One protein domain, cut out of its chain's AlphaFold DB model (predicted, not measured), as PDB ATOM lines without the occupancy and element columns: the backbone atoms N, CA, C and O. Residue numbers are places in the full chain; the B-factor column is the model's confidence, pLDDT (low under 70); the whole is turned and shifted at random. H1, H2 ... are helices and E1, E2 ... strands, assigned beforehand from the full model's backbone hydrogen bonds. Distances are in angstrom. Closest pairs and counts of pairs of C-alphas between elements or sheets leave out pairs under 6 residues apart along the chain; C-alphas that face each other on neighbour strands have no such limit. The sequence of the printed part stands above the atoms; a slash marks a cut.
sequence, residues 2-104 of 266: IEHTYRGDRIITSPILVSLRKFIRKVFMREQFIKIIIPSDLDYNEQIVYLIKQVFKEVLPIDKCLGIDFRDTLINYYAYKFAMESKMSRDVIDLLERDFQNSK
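This is residues 2 to 104 of the 266 residues of an uncharacterized protein of Desulfurococcales archaeon ex4484_58 (UniProt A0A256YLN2). One helix, H2, runs through the middle; a helical hairpin, H3 and H4, packs on it, with H4 on the side away from a tiny pair of strands, E1 and E2. H1 joins the two strands and packs only thinly on one end of H2. The 103 printed residues hold four named helices and two named strands, in the order E1 H1 E2 H2 H3 H4; the sheet E1 E2 is parallel and the class is mostly helix. The whole is compact, with a radius of gyration of the C-alphas of 13.4 A and spans of 39 by 29 by 24 A.

E1, residues 2 to 4, and E2, residues 34 to 36, are parallel neighbours, with N 3 and O 34 at 3.5 A, within hydrogen-bond range. With H1, residues 15 to 28, between them they form a strand-helix-strand unit, two parallel strands joined through a helix, with a left-handed crossover. H2, residues 44 to 59, is the hub, touching three helices. With its residues 52 to 59 alone it only just touches H1, with 3 pairs of C-alphas within 8 A, the closest Phe 28 and Val 59 at 7.2 A. H2 touches H3, residues 68 to 85, at a steep tilt of 61 degrees; the closest C-alphas, Phe 56 and Ile 75, are 5.6 A apart. H3 and H4, residues 90 to 101, form a hairpin at a shallow tilt of 30 degrees, opposite ways, closest at C-alphas Tyr 80 and Leu 96, 5.2 A. H1 and H4 are apart. In H1, H2, H3 and H4 every O i to N i+4 pair is within hydrogen-bond range.

E1 starts at C-alpha 2, (138.102, 142.728, 143.294), and spans 6.9 A; E2 spans 6.3 A. H1 measures 19.5 A, H2 22.8 A, H3 25.6 A and H4 15.7 A, ending at C-alpha 101, (113.471, 131.047, 145.394).

The C-alphas farthest apart, those of Asp 9 and Lys 104, are 40.1 A apart. The printed part has no cut and no long link. The pLDDT is under 70 in residues 2 to 16 and 27 to 36.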
ATOM      1  N   ILE A   2     139.102 142.736 144.380       38.06
ATOM      2  CA  ILE A   2     138.102 142.728 143.294       38.06
ATOM      3  C   ILE A   2     138.274 144.050 142.547       38.06
ATOM      4  O   ILE A   2     138.148 145.104 143.174       38.06
ATOM      5  N   GLU A   3     138.627 143.991 141.267       35.34
ATOM      6  CA  GLU A   3     138.856 145.165 140.422       35.34
ATOM      7  C   GLU A   3     137.842 145.175 139.275       35.34
ATOM      8  O   GLU A   3     137.644 144.169 138.592       35.34
ATOM      9  N   HIS A   4     137.202 146.325 139.057       46.22
ATOM     10  CA  HIS A   4     136.395 146.578 137.866       46.22
ATOM     11  C   HIS A   4     137.218 147.328 136.837       46.22
ATOM     12  O   HIS A   4     137.929 148.272 137.173       46.22
ATOM     13  N   THR A   5     137.050 146.953 135.575       35.84
ATOM     14  CA  THR A   5     137.506 147.751 134.441       35.84
ATOM     15  C   THR A   5     136.314 147.966 133.516       35.84
ATOM     16  O   THR A   5     135.865 147.040 132.846       35.84
ATOM     17  N   TYR A   6     135.778 149.187 133.501       36.53
ATOM     18  CA  TYR A   6     135.001 149.678 132.361       36.53
ATOM     19  C   TYR A   6     135.991 150.051 131.247       36.53
ATOM     20  O   TYR A   6     137.153 150.339 131.536       36.53
ATOM     21  N   ARG A   7     135.572 150.045 129.973       35.12
ATOM     22  CA  ARG A   7     136.399 150.591 128.878       35.12
ATOM     23  C   ARG A   7     136.836 152.021 129.251       35.12
ATOM     24  O   ARG A   7     136.000 152.917 129.279       35.12
ATOM     25  N   GLY A   8     138.127 152.198 129.541       35.88
ATOM     26  CA  GLY A   8     138.717 153.421 130.098       35.88
ATOM     27  C   GLY A   8     139.242 153.190 131.520       35.88
ATOM     28  O   GLY A   8     138.476 153.226 132.477       35.88
ATOM     29  N   ASP A   9     140.548 152.944 131.640       32.34
ATOM     30  CA  ASP A   9     141.283 152.550 132.853       32.34
ATOM     31  C   ASP A   9     141.017 153.427 134.095       32.34
ATOM     32  O   ASP A   9     141.749 154.373 134.394       32.34
ATOM     33  N   ARG A  10     139.988 153.089 134.879       32.06
ATOM     34  CA  ARG A  10     139.816 153.576 136.255       32.06
ATOM     35  C   ARG A  10     139.395 152.436 137.174       32.06
ATOM     36  O   ARG A  10     138.311 151.878 137.036       32.06
ATOM     37  N   ILE A  11     140.258 152.134 138.143       43.66
ATOM     38  CA  ILE A  11     139.983 151.213 139.249       43.66
ATOM     39  C   ILE A  11     138.971 151.895 140.177       43.66
ATOM     40  O   ILE A  11     139.288 152.894 140.820       43.66
ATOM     41  N   ILE A  12     137.747 151.371 140.246       42.06
ATOM     42  CA  ILE A  12     136.722 151.866 141.172       42.06
ATOM     43  C   ILE A  12     136.777 151.026 142.450       42.06
ATOM     44  O   ILE A  12     136.300 149.894 142.490       42.06
ATOM     45  N   THR A  13     137.323 151.589 143.526       48.00
ATOM     46  CA  THR A  13     137.193 151.047 144.884       48.00
ATOM     47  C   THR A  13     135.818 151.406 145.457       48.00
ATOM     48  O   THR A  13     135.661 152.340 146.234       48.00
ATOM     49  N   SER A  14     134.779 150.670 145.048       62.59
ATOM     50  CA  SER A  14     133.411 150.857 145.557       62.59
ATOM     51  C   SER A  14     133.254 150.310 146.993       62.59
ATOM     52  O   SER A  14     133.786 149.232 147.289       62.59
ATOM     53  N   PRO A  15     132.487 150.975 147.885       69.00
ATOM     54  CA  PRO A  15     132.126 150.455 149.211       69.00
ATOM     55  C   PRO A  15     131.542 149.035 149.179       69.00
ATOM     56  O   PRO A  15     131.808 148.236 150.076       69.00
ATOM     57  N   ILE A  16     130.823 148.692 148.104       68.62
ATOM     58  CA  ILE A  16     130.263 147.352 147.880       68.62
ATOM     59  C   ILE A  16     131.373 146.300 147.832       68.62
ATOM     60  O   ILE A  16     131.242 145.243 148.441       68.62
ATOM     61  N   LEU A  17     132.499 146.593 147.179       71.06
ATOM     62  CA  LEU A  17     133.616 145.652 147.053       71.06
ATOM     63  C   LEU A  17     134.354 145.447 148.366       71.06
ATOM     64  O   LEU A  17     134.875 144.362 148.621       71.06
ATOM     65  N   VAL A  18     134.407 146.482 149.202       73.88
ATOM     66  CA  VAL A  18     134.970 146.373 150.549       73.88
ATOM     67  C   VAL A  18     134.082 145.472 151.406       73.88
ATOM     68  O   VAL A  18     134.600 144.566 152.061       73.88
ATOM     69  N   SER A  19     132.762 145.668 151.365       76.75
ATOM     70  CA  SER A  19     131.799 144.813 152.071       76.75
ATOM     71  C   SER A  19     131.836 143.373 151.564       76.75
ATOM     72  O   SER A  19     131.930 142.444 152.362       76.75
ATOM     73  N   LEU A  20     131.868 143.183 150.243       75.12
ATOM     74  CA  LEU A  20     131.941 141.870 149.608       75.12
ATOM     75  C   LEU A  20     133.223 141.136 149.991       75.12
ATOM     76  O   LEU A  20     133.177 139.976 150.389       75.12
ATOM     77  N   ARG A  21     134.363 141.835 150.008       74.19
ATOM     78  CA  ARG A  21     135.632 141.277 150.491       74.19
ATOM     79  C   ARG A  21     135.554 140.845 151.955       74.19
ATOM     80  O   ARG A  21     136.059 139.777 152.291       74.19
ATOM     81  N   LYS A  22     134.944 141.651 152.829       77.25
ATOM     82  CA  LYS A  22     134.771 141.298 154.249       77.25
ATOM     83  C   LYS A  22     133.888 140.062 154.412       77.25
ATOM     84  O   LYS A  22     134.243 139.172 155.180       77.25
ATOM     85  N   PHE A  23     132.788 139.985 153.667       76.25
ATOM     86  CA  PHE A  23     131.889 138.835 153.693       76.25
ATOM     87  C   PHE A  23     132.575 137.565 153.175       76.25
ATOM     88  O   PHE A  23     132.536 136.529 153.828       76.25
ATOM     89  N   ILE A  24     133.295 137.655 152.055       75.88
ATOM     90  CA  ILE A  24     134.062 136.533 151.500       75.88
ATOM     91  C   ILE A  24     135.129 136.050 152.468       75.88
ATOM     92  O   ILE A  24     135.254 134.849 152.675       75.88
ATOM     93  N   ARG A  25     135.874 136.958 153.109       74.06
ATOM     94  CA  ARG A  25     136.840 136.564 154.142       74.06
ATOM     95  C   ARG A  25     136.151 135.854 155.312       74.06
ATOM     96  O   ARG A  25     136.667 134.848 155.780       74.06
ATOM     97  N   LYS A  26     134.980 136.335 155.743       71.62
ATOM     98  CA  LYS A  26     134.188 135.723 156.825       71.62
ATOM     99  C   LYS A  26     133.735 134.299 156.482       71.62
ATOM    100  O   LYS A  26     133.829 133.428 157.339       71.62
ATOM    101  N   VAL A  27     133.243 134.070 155.263       64.50
ATOM    102  CA  VAL A  27     132.625 132.789 154.865       64.50
ATOM    103  C   VAL A  27     133.637 131.815 154.252       64.50
ATOM    104  O   VAL A  27     133.674 130.647 154.623       64.50
ATOM    105  N   PHE A  28     134.481 132.290 153.337       65.56
ATOM    106  CA  PHE A  28     135.349 131.463 152.490       65.56
ATOM    107  C   PHE A  28     136.839 131.582 152.812       65.56
ATOM    108  O   PHE A  28     137.638 130.839 152.251       65.56
ATOM    109  N   MET A  29     137.224 132.492 153.714       61.91
ATOM    110  CA  MET A  29     138.567 132.562 154.315       61.91
ATOM    111  C   MET A  29     139.728 132.721 153.312       61.91
ATOM    112  O   MET A  29     140.860 132.353 153.611       61.91
ATOM    113  N   ARG A  30     139.472 133.293 152.126       62.50
ATOM    114  CA  ARG A  30     140.472 133.478 151.058       62.50
ATOM    115  C   ARG A  30     140.564 134.920 150.571       62.50
ATOM    116  O   ARG A  30     139.565 135.637 150.498       62.50
ATOM    117  N   GLU A  31     141.768 135.313 150.157       58.72
ATOM    118  CA  GLU A  31     142.000 136.522 149.365       58.72
ATOM    119  C   GLU A  31     142.276 136.154 147.911       58.72
ATOM    120  O   GLU A  31     143.264 135.493 147.605       58.72
ATOM    121  N   GLN A  32     141.410 136.598 147.000       59.94
ATOM    122  CA  GLN A  32     141.576 136.367 145.567       59.94
ATOM    123  C   GLN A  32     141.417 137.665 144.772       59.94
ATOM    124  O   GLN A  32     140.783 138.638 145.210       59.94
ATOM    125  N   PHE A  33     142.070 137.702 143.612       61.16
ATOM    126  CA  PHE A  33     141.861 138.720 142.588       61.16
ATOM    127  C   PHE A  33     140.846 138.192 141.590       61.16
ATOM    128  O   PHE A  33     141.015 137.091 141.076       61.16
ATOM    129  N   ILE A  34     139.793 138.967 141.347       64.25
ATOM    130  CA  ILE A  34     138.695 138.567 140.469       64.25
ATOM    131  C   ILE A  34     138.477 139.698 139.476       64.25
ATOM    132  O   ILE A  34     138.205 140.832 139.881       64.25
ATOM    133  N   LYS A  35     138.623 139.382 138.188       64.31
ATOM    134  CA  LYS A  35     138.340 140.296 137.084       64.31
ATOM    135  C   LYS A  35     136.953 139.983 136.542       64.31
ATOM    136  O   LYS A  35     136.719 138.881 136.061       64.31
ATOM    137  N   ILE A  36     136.053 140.961 136.598       67.94
ATOM    138  CA  ILE A  36     134.667 140.800 136.142       67.94
ATOM    139  C   ILE A  36     134.422 141.751 134.981       67.94
ATOM    140  O   ILE A  36     134.585 142.963 135.121       67.94
ATOM    141  N   ILE A  37     134.018 141.187 133.845       73.19
ATOM    142  CA  ILE A  37     133.545 141.941 132.684       73.19
ATOM    143  C   ILE A  37     132.024 142.004 132.784       73.19
ATOM    144  O   ILE A  37     131.366 140.965 132.814       73.19
ATOM    145  N   ILE A  38     131.488 143.219 132.873       71.62
ATOM    146  CA  ILE A  38     130.054 143.467 133.006       71.62
ATOM    147  C   ILE A  38     129.493 143.807 131.617       71.62
ATOM    148  O   ILE A  38     130.019 144.723 130.976       71.62
ATOM    149  N   PRO A  39     128.465 143.088 131.137       75.06
ATOM    150  CA  PRO A  39     127.766 143.439 129.905       75.06
ATOM    151  C   PRO A  39     127.114 144.830 129.996       75.06
ATOM    152  O   PRO A  39     126.583 145.208 131.039       75.06
ATOM    153  N   SER A  40     127.186 145.615 128.917       70.81
ATOM    154  CA  SER A  40     126.714 147.012 128.892       70.81
ATOM    155  C   SER A  40     125.196 147.168 128.752       70.81
ATOM    156  O   SER A  40     124.688 148.278 128.856       70.81
ATOM    157  N   ASP A  41     124.498 146.082 128.447       82.81
ATOM    158  CA  ASP A  41     123.058 145.987 128.204       82.81
ATOM    159  C   ASP A  41     122.227 145.740 129.474       82.81
ATOM    160  O   ASP A  41     121.004 145.814 129.416       82.81
ATOM    161  N   LEU A  42     122.878 145.501 130.615       84.50
ATOM    162  CA  LEU A  42     122.229 145.345 131.918       84.50
ATOM    163  C   LEU A  42     121.948 146.701 132.570       84.50
ATOM    164  O   LEU A  42     122.793 147.605 132.512       84.50
ATOM    165  N   ASP A  43     120.818 146.825 133.267       88.25
ATOM    166  CA  ASP A  43     120.575 147.985 134.124       88.25
ATOM    167  C   ASP A  43     121.512 147.999 135.348       88.25
ATOM    168  O   ASP A  43     122.205 147.026 135.648       88.25
ATOM    169  N   TYR A  44     121.576 149.116 136.078       84.12
ATOM    170  CA  TYR A  44     122.493 149.233 137.217       84.12
ATOM    171  C   TYR A  44     122.284 148.142 138.282       84.12
ATOM    172  O   TYR A  44     123.262 147.587 138.784       84.12
ATOM    173  N   ASN A  45     121.039 147.808 138.623       87.75
ATOM    174  CA  ASN A  45     120.744 146.795 139.633       87.75
ATOM    175  C   ASN A  45     121.142 145.401 139.125       87.75
ATOM    176  O   ASN A  45     121.789 144.646 139.851       87.75
ATOM    177  N   GLU A  46     120.846 145.086 137.866       88.75
ATOM    178  CA  GLU A  46     121.251 143.845 137.203       88.75
ATOM    179  C   GLU A  46     122.776 143.705 137.111       88.75
ATOM    180  O   GLU A  46     123.315 142.624 137.360       88.75
ATOM    181  N   GLN A  47     123.500 144.797 136.840       86.00
ATOM    182  CA  GLN A  47     124.965 144.818 136.856       86.00
ATOM    183  C   GLN A  47     125.516 144.474 138.246       86.00
ATOM    184  O   GLN A  47     126.469 143.696 138.356       86.00
ATOM    185  N   ILE A  48     124.916 145.013 139.315       87.50
ATOM    186  CA  ILE A  48     125.300 144.699 140.698       87.50
ATOM    187  C   ILE A  48     125.002 143.230 141.028       87.50
ATOM    188  O   ILE A  48     125.869 142.543 141.571       87.50
ATOM    189  N   VAL A  49     123.823 142.722 140.664       90.81
ATOM    190  CA  VAL A  49     123.451 141.307 140.843       90.81
ATOM    191  C   VAL A  49     124.448 140.392 140.137       90.81
ATOM    192  O   VAL A  49     124.995 139.473 140.753       90.81
ATOM    193  N   TYR A  50     124.732 140.668 138.864       89.44
ATOM    194  CA  TYR A  50     125.677 139.904 138.059       89.44
ATOM    195  C   TYR A  50     127.065 139.883 138.703       89.44
ATOM    196  O   TYR A  50     127.653 138.817 138.886       89.44
ATOM    197  N   LEU A  51     127.565 141.050 139.110       88.00
ATOM    198  CA  LEU A  51     128.848 141.204 139.785       88.00
ATOM    199  C   LEU A  51     128.936 140.343 141.044       88.00
ATOM    200  O   LEU A  51     129.895 139.589 141.196       88.00
ATOM    201  N   ILE A  52     127.942 140.419 141.930       88.69
ATOM    202  CA  ILE A  52     127.927 139.653 143.182       88.69
ATOM    203  C   ILE A  52     127.956 138.151 142.884       88.69
ATOM    204  O   ILE A  52     128.764 137.423 143.466       88.69
ATOM    205  N   LYS A  53     127.120 137.683 141.948       92.12
ATOM    206  CA  LYS A  53     127.073 136.268 141.561       92.12
ATOM    207  C   LYS A  53     128.389 135.782 140.966       92.12
ATOM    208  O   LYS A  53     128.842 134.706 141.344       92.12
ATOM    209  N   GLN A  54     129.024 136.559 140.083       88.50
ATOM    210  CA  GLN A  54     130.334 136.194 139.534       88.50
ATOM    211  C   GLN A  54     131.388 136.100 140.635       88.50
ATOM    212  O   GLN A  54     132.181 135.167 140.639       88.50
ATOM    213  N   VAL A  55     131.369 137.004 141.617       86.69
ATOM    214  CA  VAL A  55     132.296 136.903 142.747       86.69
ATOM    215  C   VAL A  55     132.087 135.605 143.531       86.69
ATOM    216  O   VAL A  55     133.063 134.912 143.803       86.69
ATOM    217  N   PHE A  56     130.851 135.239 143.879       89.56
ATOM    218  CA  PHE A  56     130.614 133.977 144.590       89.56
ATOM    219  C   PHE A  56     130.934 132.754 143.738       89.56
ATOM    220  O   PHE A  56     131.479 131.795 144.271       89.56
ATOM    221  N   LYS A  57     130.665 132.802 142.431       88.25
ATOM    222  CA  LYS A  57     131.034 131.745 141.486       88.25
ATOM    223  C   LYS A  57     132.541 131.478 141.476       88.25
ATOM    224  O   LYS A  57     132.943 130.326 141.487       88.25
ATOM    225  N   GLU A  58     133.355 132.527 141.487       83.62
ATOM    226  CA  GLU A  58     134.819 132.404 141.472       83.62
ATOM    227  C   GLU A  58     135.388 131.982 142.835       83.62
ATOM    228  O   GLU A  58     136.370 131.245 142.916       83.62
ATOM    229  N   VAL A  59     134.773 132.443 143.927       81.19
ATOM    230  CA  VAL A  59     135.267 132.177 145.285       81.19
ATOM    231  C   VAL A  59     134.860 130.800 145.796       81.19
ATOM    232  O   VAL A  59     135.616 130.220 146.575       81.19
ATOM    233  N   LEU A  60     133.692 130.283 145.399       83.62
ATOM    234  CA  LEU A  60     133.208 128.950 145.760       83.62
ATOM    235  C   LEU A  60     133.908 127.891 144.894       83.62
ATOM    236  O   LEU A  60     133.509 127.680 143.750       83.62
ATOM    237  N   PRO A  61     134.909 127.157 145.413       73.31
ATOM    238  CA  PRO A  61     135.648 126.189 144.618       73.31
ATOM    239  C   PRO A  61     134.884 124.863 144.646       73.31
ATOM    240  O   PRO A  61     135.288 123.945 145.345       73.31
ATOM    241  N   ILE A  62     133.730 124.785 143.981       86.50
ATOM    242  CA  ILE A  62     132.815 123.627 144.086       86.50
ATOM    243  C   ILE A  62     132.408 123.043 142.726       86.50
ATOM    244  O   ILE A  62     131.543 122.172 142.646       86.50
ATOM    245  N   ASP A  63     133.047 123.500 141.649       83.06
ATOM    246  CA  ASP A  63     132.709 123.144 140.267       83.06
ATOM    247  C   ASP A  63     132.814 121.650 139.966       83.06
ATOM    248  O   ASP A  63     132.046 121.113 139.163       83.06
ATOM    249  N   LYS A  64     133.782 120.962 140.574       85.06
ATOM    250  CA  LYS A  64     133.995 119.534 140.331       85.06
ATOM    251  C   LYS A  64     133.223 118.651 141.303       85.06
ATOM    252  O   LYS A  64     132.880 117.541 140.921       85.06
ATOM    253  N   CYS A  65     132.920 119.121 142.513       88.94
ATOM    254  CA  CYS A  65     132.326 118.288 143.564       88.94
ATOM    255  C   CYS A  65     130.795 118.366 143.666       88.94
ATOM    256  O   CYS A  65     130.213 117.535 144.355       88.94
ATOM    257  N   LEU A  66     130.136 119.301 142.973       92.19
ATOM    258  CA  LEU A  66     128.673 119.398 142.911       92.19
ATOM    259  C   LEU A  66     128.157 119.487 141.471       92.19
ATOM    260  O   LEU A  66     128.854 119.954 140.568       92.19
ATOM    261  N   GLY A  67     126.914 119.043 141.267       91.38
ATOM    262  CA  GLY A  67     126.177 119.268 140.025       91.38
ATOM    263  C   GLY A  67     125.862 120.752 139.805       91.38
ATOM    264  O   GLY A  67     125.793 121.535 140.756       91.38
ATOM    265  N   ILE A  68     125.652 121.136 138.540       92.25
ATOM    266  CA  ILE A  68     125.458 122.539 138.134       92.25
ATOM    267  C   ILE A  68     124.299 123.215 138.874       92.25
ATOM    268  O   ILE A  68     124.487 124.282 139.449       92.25
ATOM    269  N   ASP A  69     123.152 122.547 138.970       93.81
ATOM    270  CA  ASP A  69     121.956 123.071 139.633       93.81
ATOM    271  C   ASP A  69     122.191 123.351 141.127       93.81
ATOM    272  O   ASP A  69     121.734 124.360 141.672       93.81
ATOM    273  N   PHE A  70     122.915 122.462 141.817       95.00
ATOM    274  CA  PHE A  70     123.205 122.616 143.243       95.00
ATOM    275  C   PHE A  70     124.231 123.731 143.464       95.00
ATOM    276  O   PHE A  70     124.046 124.591 144.330       95.00
ATOM    277  N   ARG A  71     125.284 123.772 142.639       93.81
ATOM    278  CA  ARG A  71     126.267 124.862 142.651       93.81
ATOM    279  C   ARG A  71     125.589 126.214 142.458       93.81
ATOM    280  O   ARG A  71     125.819 127.128 143.247       93.81
ATOM    281  N   ASP A  72     124.747 126.337 141.440       94.62
ATOM    282  CA  ASP A  72     124.083 127.595 141.111       94.62
ATOM    283  C   ASP A  72     123.113 128.008 142.233       94.62
ATOM    284  O   ASP A  72     123.045 129.187 142.586       94.62
ATOM    285  N   THR A  73     122.465 127.038 142.893       96.69
ATOM    286  CA  THR A  73     121.677 127.285 144.112       96.69
ATOM    287  C   THR A  73     122.534 127.892 145.231       96.69
ATOM    288  O   THR A  73     122.124 128.879 145.838       96.69
ATOM    289  N   LEU A  74     123.726 127.343 145.506       95.69
ATOM    290  CA  LEU A  74     124.635 127.878 146.532       95.69
ATOM    291  C   LEU A  74     125.146 129.279 146.176       95.69
ATOM    292  O   LEU A  74     125.186 130.150 147.044       95.69
ATOM    293  N   ILE A  75     125.495 129.522 144.911       95.00
ATOM    294  CA  ILE A  75     125.917 130.848 144.436       95.00
ATOM    295  C   ILE A  75     124.794 131.868 144.652       95.00
ATOM    296  O   ILE A  75     125.031 132.921 145.242       95.00
ATOM    297  N   ASN A  76     123.570 131.547 144.217       96.19
ATOM    298  CA  ASN A  76     122.408 132.416 144.400       96.19
ATOM    299  C   ASN A  76     122.116 132.652 145.886       96.19
ATOM    300  O   ASN A  76     121.850 133.785 146.283       96.19
ATOM    301  N   TYR A  77     122.238 131.610 146.713       96.88
ATOM    302  CA  TYR A  77     122.051 131.711 148.154       96.88
ATOM    303  C   TYR A  77     123.029 132.687 148.803       96.88
ATOM    304  O   TYR A  77     122.610 133.612 149.498       96.88
ATOM    305  N   TYR A  78     124.332 132.519 148.566       95.38
ATOM    306  CA  TYR A  78     125.339 133.395 149.160       95.38
ATOM    307  C   TYR A  78     125.269 134.817 148.615       95.38
ATOM    308  O   TYR A  78     125.464 135.761 149.381       95.38
ATOM    309  N   ALA A  79     124.930 134.983 147.334       95.31
ATOM    310  CA  ALA A  79     124.676 136.293 146.749       95.31
ATOM    311  C   ALA A  79     123.515 137.009 147.455       95.31
ATOM    312  O   ALA A  79     123.669 138.154 147.885       95.31
ATOM    313  N   TYR A  80     122.393 136.312 147.652       96.38
ATOM    314  CA  TYR A  80     121.241 136.818 148.394       96.38
ATOM    315  C   TYR A  80     121.581 137.117 149.866       96.38
ATOM    316  O   TYR A  80     121.358 138.236 150.335       96.38
ATOM    317  N   LYS A  81     122.197 136.166 150.584       94.44
ATOM    318  CA  LYS A  81     122.628 136.315 151.989       94.44
ATOM    319  C   LYS A  81     123.545 137.529 152.162       94.44
ATOM    320  O   LYS A  81     123.366 138.319 153.089       94.44
ATOM    321  N   PHE A  82     124.479 137.732 151.235       92.94
ATOM    322  CA  PHE A  82     125.355 138.899 151.218       92.94
ATOM    323  C   PHE A  82     124.605 140.216 151.007       92.94
ATOM    324  O   PHE A  82     124.881 141.186 151.720       92.94
ATOM    325  N   ALA A  83     123.680 140.271 150.044       92.25
ATOM    326  CA  ALA A  83     122.901 141.474 149.762       92.25
ATOM    327  C   ALA A  83     122.052 141.892 150.975       92.25
ATOM    328  O   ALA A  83     122.009 143.077 151.319       92.25
ATOM    329  N   MET A  84     121.470 140.908 151.671       92.94
ATOM    330  CA  MET A  84     120.736 141.097 152.924       92.94
ATOM    331  C   MET A  84     121.635 141.626 154.051       92.94
ATOM    332  O   MET A  84     121.321 142.651 154.658       92.94
ATOM    333  N   GLU A  85     122.781 140.985 154.315       89.88
ATOM    334  CA  GLU A  85     123.718 141.421 155.368       89.88
ATOM    335  C   GLU A  85     124.332 142.803 155.077       89.88
ATOM    336  O   GLU A  85     124.609 143.574 155.997       89.88
ATOM    337  N   SER A  86     124.516 143.138 153.799       86.38
ATOM    338  CA  SER A  86     125.121 144.401 153.361       86.38
ATOM    339  C   SER A  86     124.122 145.545 153.190       86.38
ATOM    340  O   SER A  86     124.541 146.641 152.820       86.38
ATOM    341  N   LYS A  87     122.828 145.314 153.468       86.06
ATOM    342  CA  LYS A  87     121.745 146.305 153.336       86.06
ATOM    343  C   LYS A  87     121.716 146.966 151.952       86.06
ATOM    344  O   LYS A  87     121.693 148.192 151.839       86.06
ATOM    345  N   MET A  88     121.773 146.148 150.903       88.38
ATOM    346  CA  MET A  88     121.666 146.629 149.522       88.38
ATOM    347  C   MET A  88     120.270 147.190 149.209       88.38
ATOM    348  O   MET A  88     119.347 147.076 150.017       88.38
ATOM    349  N   SER A  89     120.120 147.825 148.041       91.12
ATOM    350  CA  SER A  89     118.816 148.307 147.574       91.12
ATOM    351  C   SER A  89     117.814 147.155 147.471       91.12
ATOM    352  O   SER A  89     118.185 146.010 147.194       91.12
ATOM    353  N   ARG A  90     116.528 147.464 147.690       93.94
ATOM    354  CA  ARG A  90     115.469 146.451 147.669       93.94
ATOM    355  C   ARG A  90     115.383 145.751 146.311       93.94
ATOM    356  O   ARG A  90     115.308 144.533 146.301       93.94
ATOM    357  N   ASP A  91     115.538 146.486 145.212       94.25
ATOM    358  CA  ASP A  91     115.526 145.924 143.855       94.25
ATOM    359  C   ASP A  91     116.610 144.849 143.648       94.25
ATOM    360  O   ASP A  91     116.341 143.786 143.094       94.25
ATOM    361  N   VAL A  92     117.836 145.083 144.136       92.62
ATOM    362  CA  VAL A  92     118.937 144.103 144.050       92.62
ATOM    363  C   VAL A  92     118.636 142.871 144.903       92.62
ATOM    364  O   VAL A  92     118.894 141.744 144.475       92.62
ATOM    365  N   ILE A  93     118.084 143.077 146.102       95.44
ATOM    366  CA  ILE A  93     117.675 141.988 146.994       95.44
ATOM    367  C   ILE A  93     116.568 141.156 146.339       95.44
ATOM    368  O   ILE A  93     116.693 139.937 146.315       95.44
ATOM    369  N   ASP A  94     115.543 141.788 145.766       96.50
ATOM    370  CA  ASP A  94     114.402 141.115 145.135       96.50
ATOM    371  C   ASP A  94     114.826 140.272 143.929       96.50
ATOM    372  O   ASP A  94     114.364 139.141 143.767       96.50
ATOM    373  N   LEU A  95     115.742 140.784 143.100       95.62
ATOM    374  CA  LEU A  95     116.300 140.030 141.976       95.62
ATOM    375  C   LEU A  95     117.041 138.771 142.453       95.62
ATOM    376  O   LEU A  95     116.806 137.678 141.935       95.62
ATOM    377  N   LEU A  96     117.905 138.904 143.464       95.62
ATOM    378  CA  LEU A  96     118.660 137.781 144.030       95.62
ATOM    379  C   LEU A  96     117.766 136.781 144.768       95.62
ATOM    380  O   LEU A  96     117.961 135.572 144.641       95.62
ATOM    381  N   GLU A  97     116.787 137.282 145.521       96.19
ATOM    382  CA  GLU A  97     115.806 136.473 146.231       96.19
ATOM    383  C   GLU A  97     114.997 135.645 145.237       96.19
ATOM    384  O   GLU A  97     114.930 134.430 145.386       96.19
ATOM    385  N   ARG A  98     114.457 136.262 144.178       95.94
ATOM    386  CA  ARG A  98     113.692 135.560 143.137       95.94
ATOM    387  C   ARG A  98     114.484 134.406 142.524       95.94
ATOM    388  O   ARG A  98     113.956 133.304 142.385       95.94
ATOM    389  N   ASP A  99     115.748 134.636 142.190       93.50
ATOM    390  CA  ASP A  99     116.599 133.608 141.586       93.50
ATOM    391  C   ASP A  99     116.890 132.456 142.560       93.50
ATOM    392  O   ASP A  99     116.881 131.283 142.174       93.50
ATOM    393  N   PHE A 100     117.094 132.762 143.845       96.06
ATOM    394  CA  PHE A 100     117.238 131.736 144.876       96.06
ATOM    395  C   PHE A 100     115.929 130.969 145.120       96.06
ATOM    396  O   PHE A 100     115.944 129.741 145.214       96.06
ATOM    397  N   GLN A 101     114.785 131.656 145.165       94.75
ATOM    398  CA  GLN A 101     113.471 131.047 145.394       94.75
ATOM    399  C   GLN A 101     113.088 130.043 144.300       94.75
ATOM    400  O   GLN A 101     112.451 129.034 144.594       94.75
ATOM    401  N   ASN A 102     113.527 130.285 143.063       94.44
ATOM    402  CA  ASN A 102     113.280 129.408 141.917       94.44
ATOM    403  C   ASN A 102     114.257 128.219 141.816       94.44
ATOM    404  O   ASN A 102     114.161 127.418 140.887       94.44
ATOM    405  N   SER A 103     115.220 128.095 142.734       95.19
ATOM    406  CA  SER A 103     116.265 127.071 142.664       95.19
ATOM    407  C   SER A 103     115.789 125.706 143.190       95.19
ATOM    408  O   SER A 103     115.210 125.608 144.271       95.19
ATOM    409  N   LYS A 104     116.120 124.620 142.473       93.94
ATOM    410  CA  LYS A 104     115.735 123.229 142.811       93.94
ATOM    411  C   LYS A 104     116.148 122.802 144.224       93.94
ATOM    412  O   LYS A 104     115.405 122.094 144.897       93.94
TER     413      LYS A 104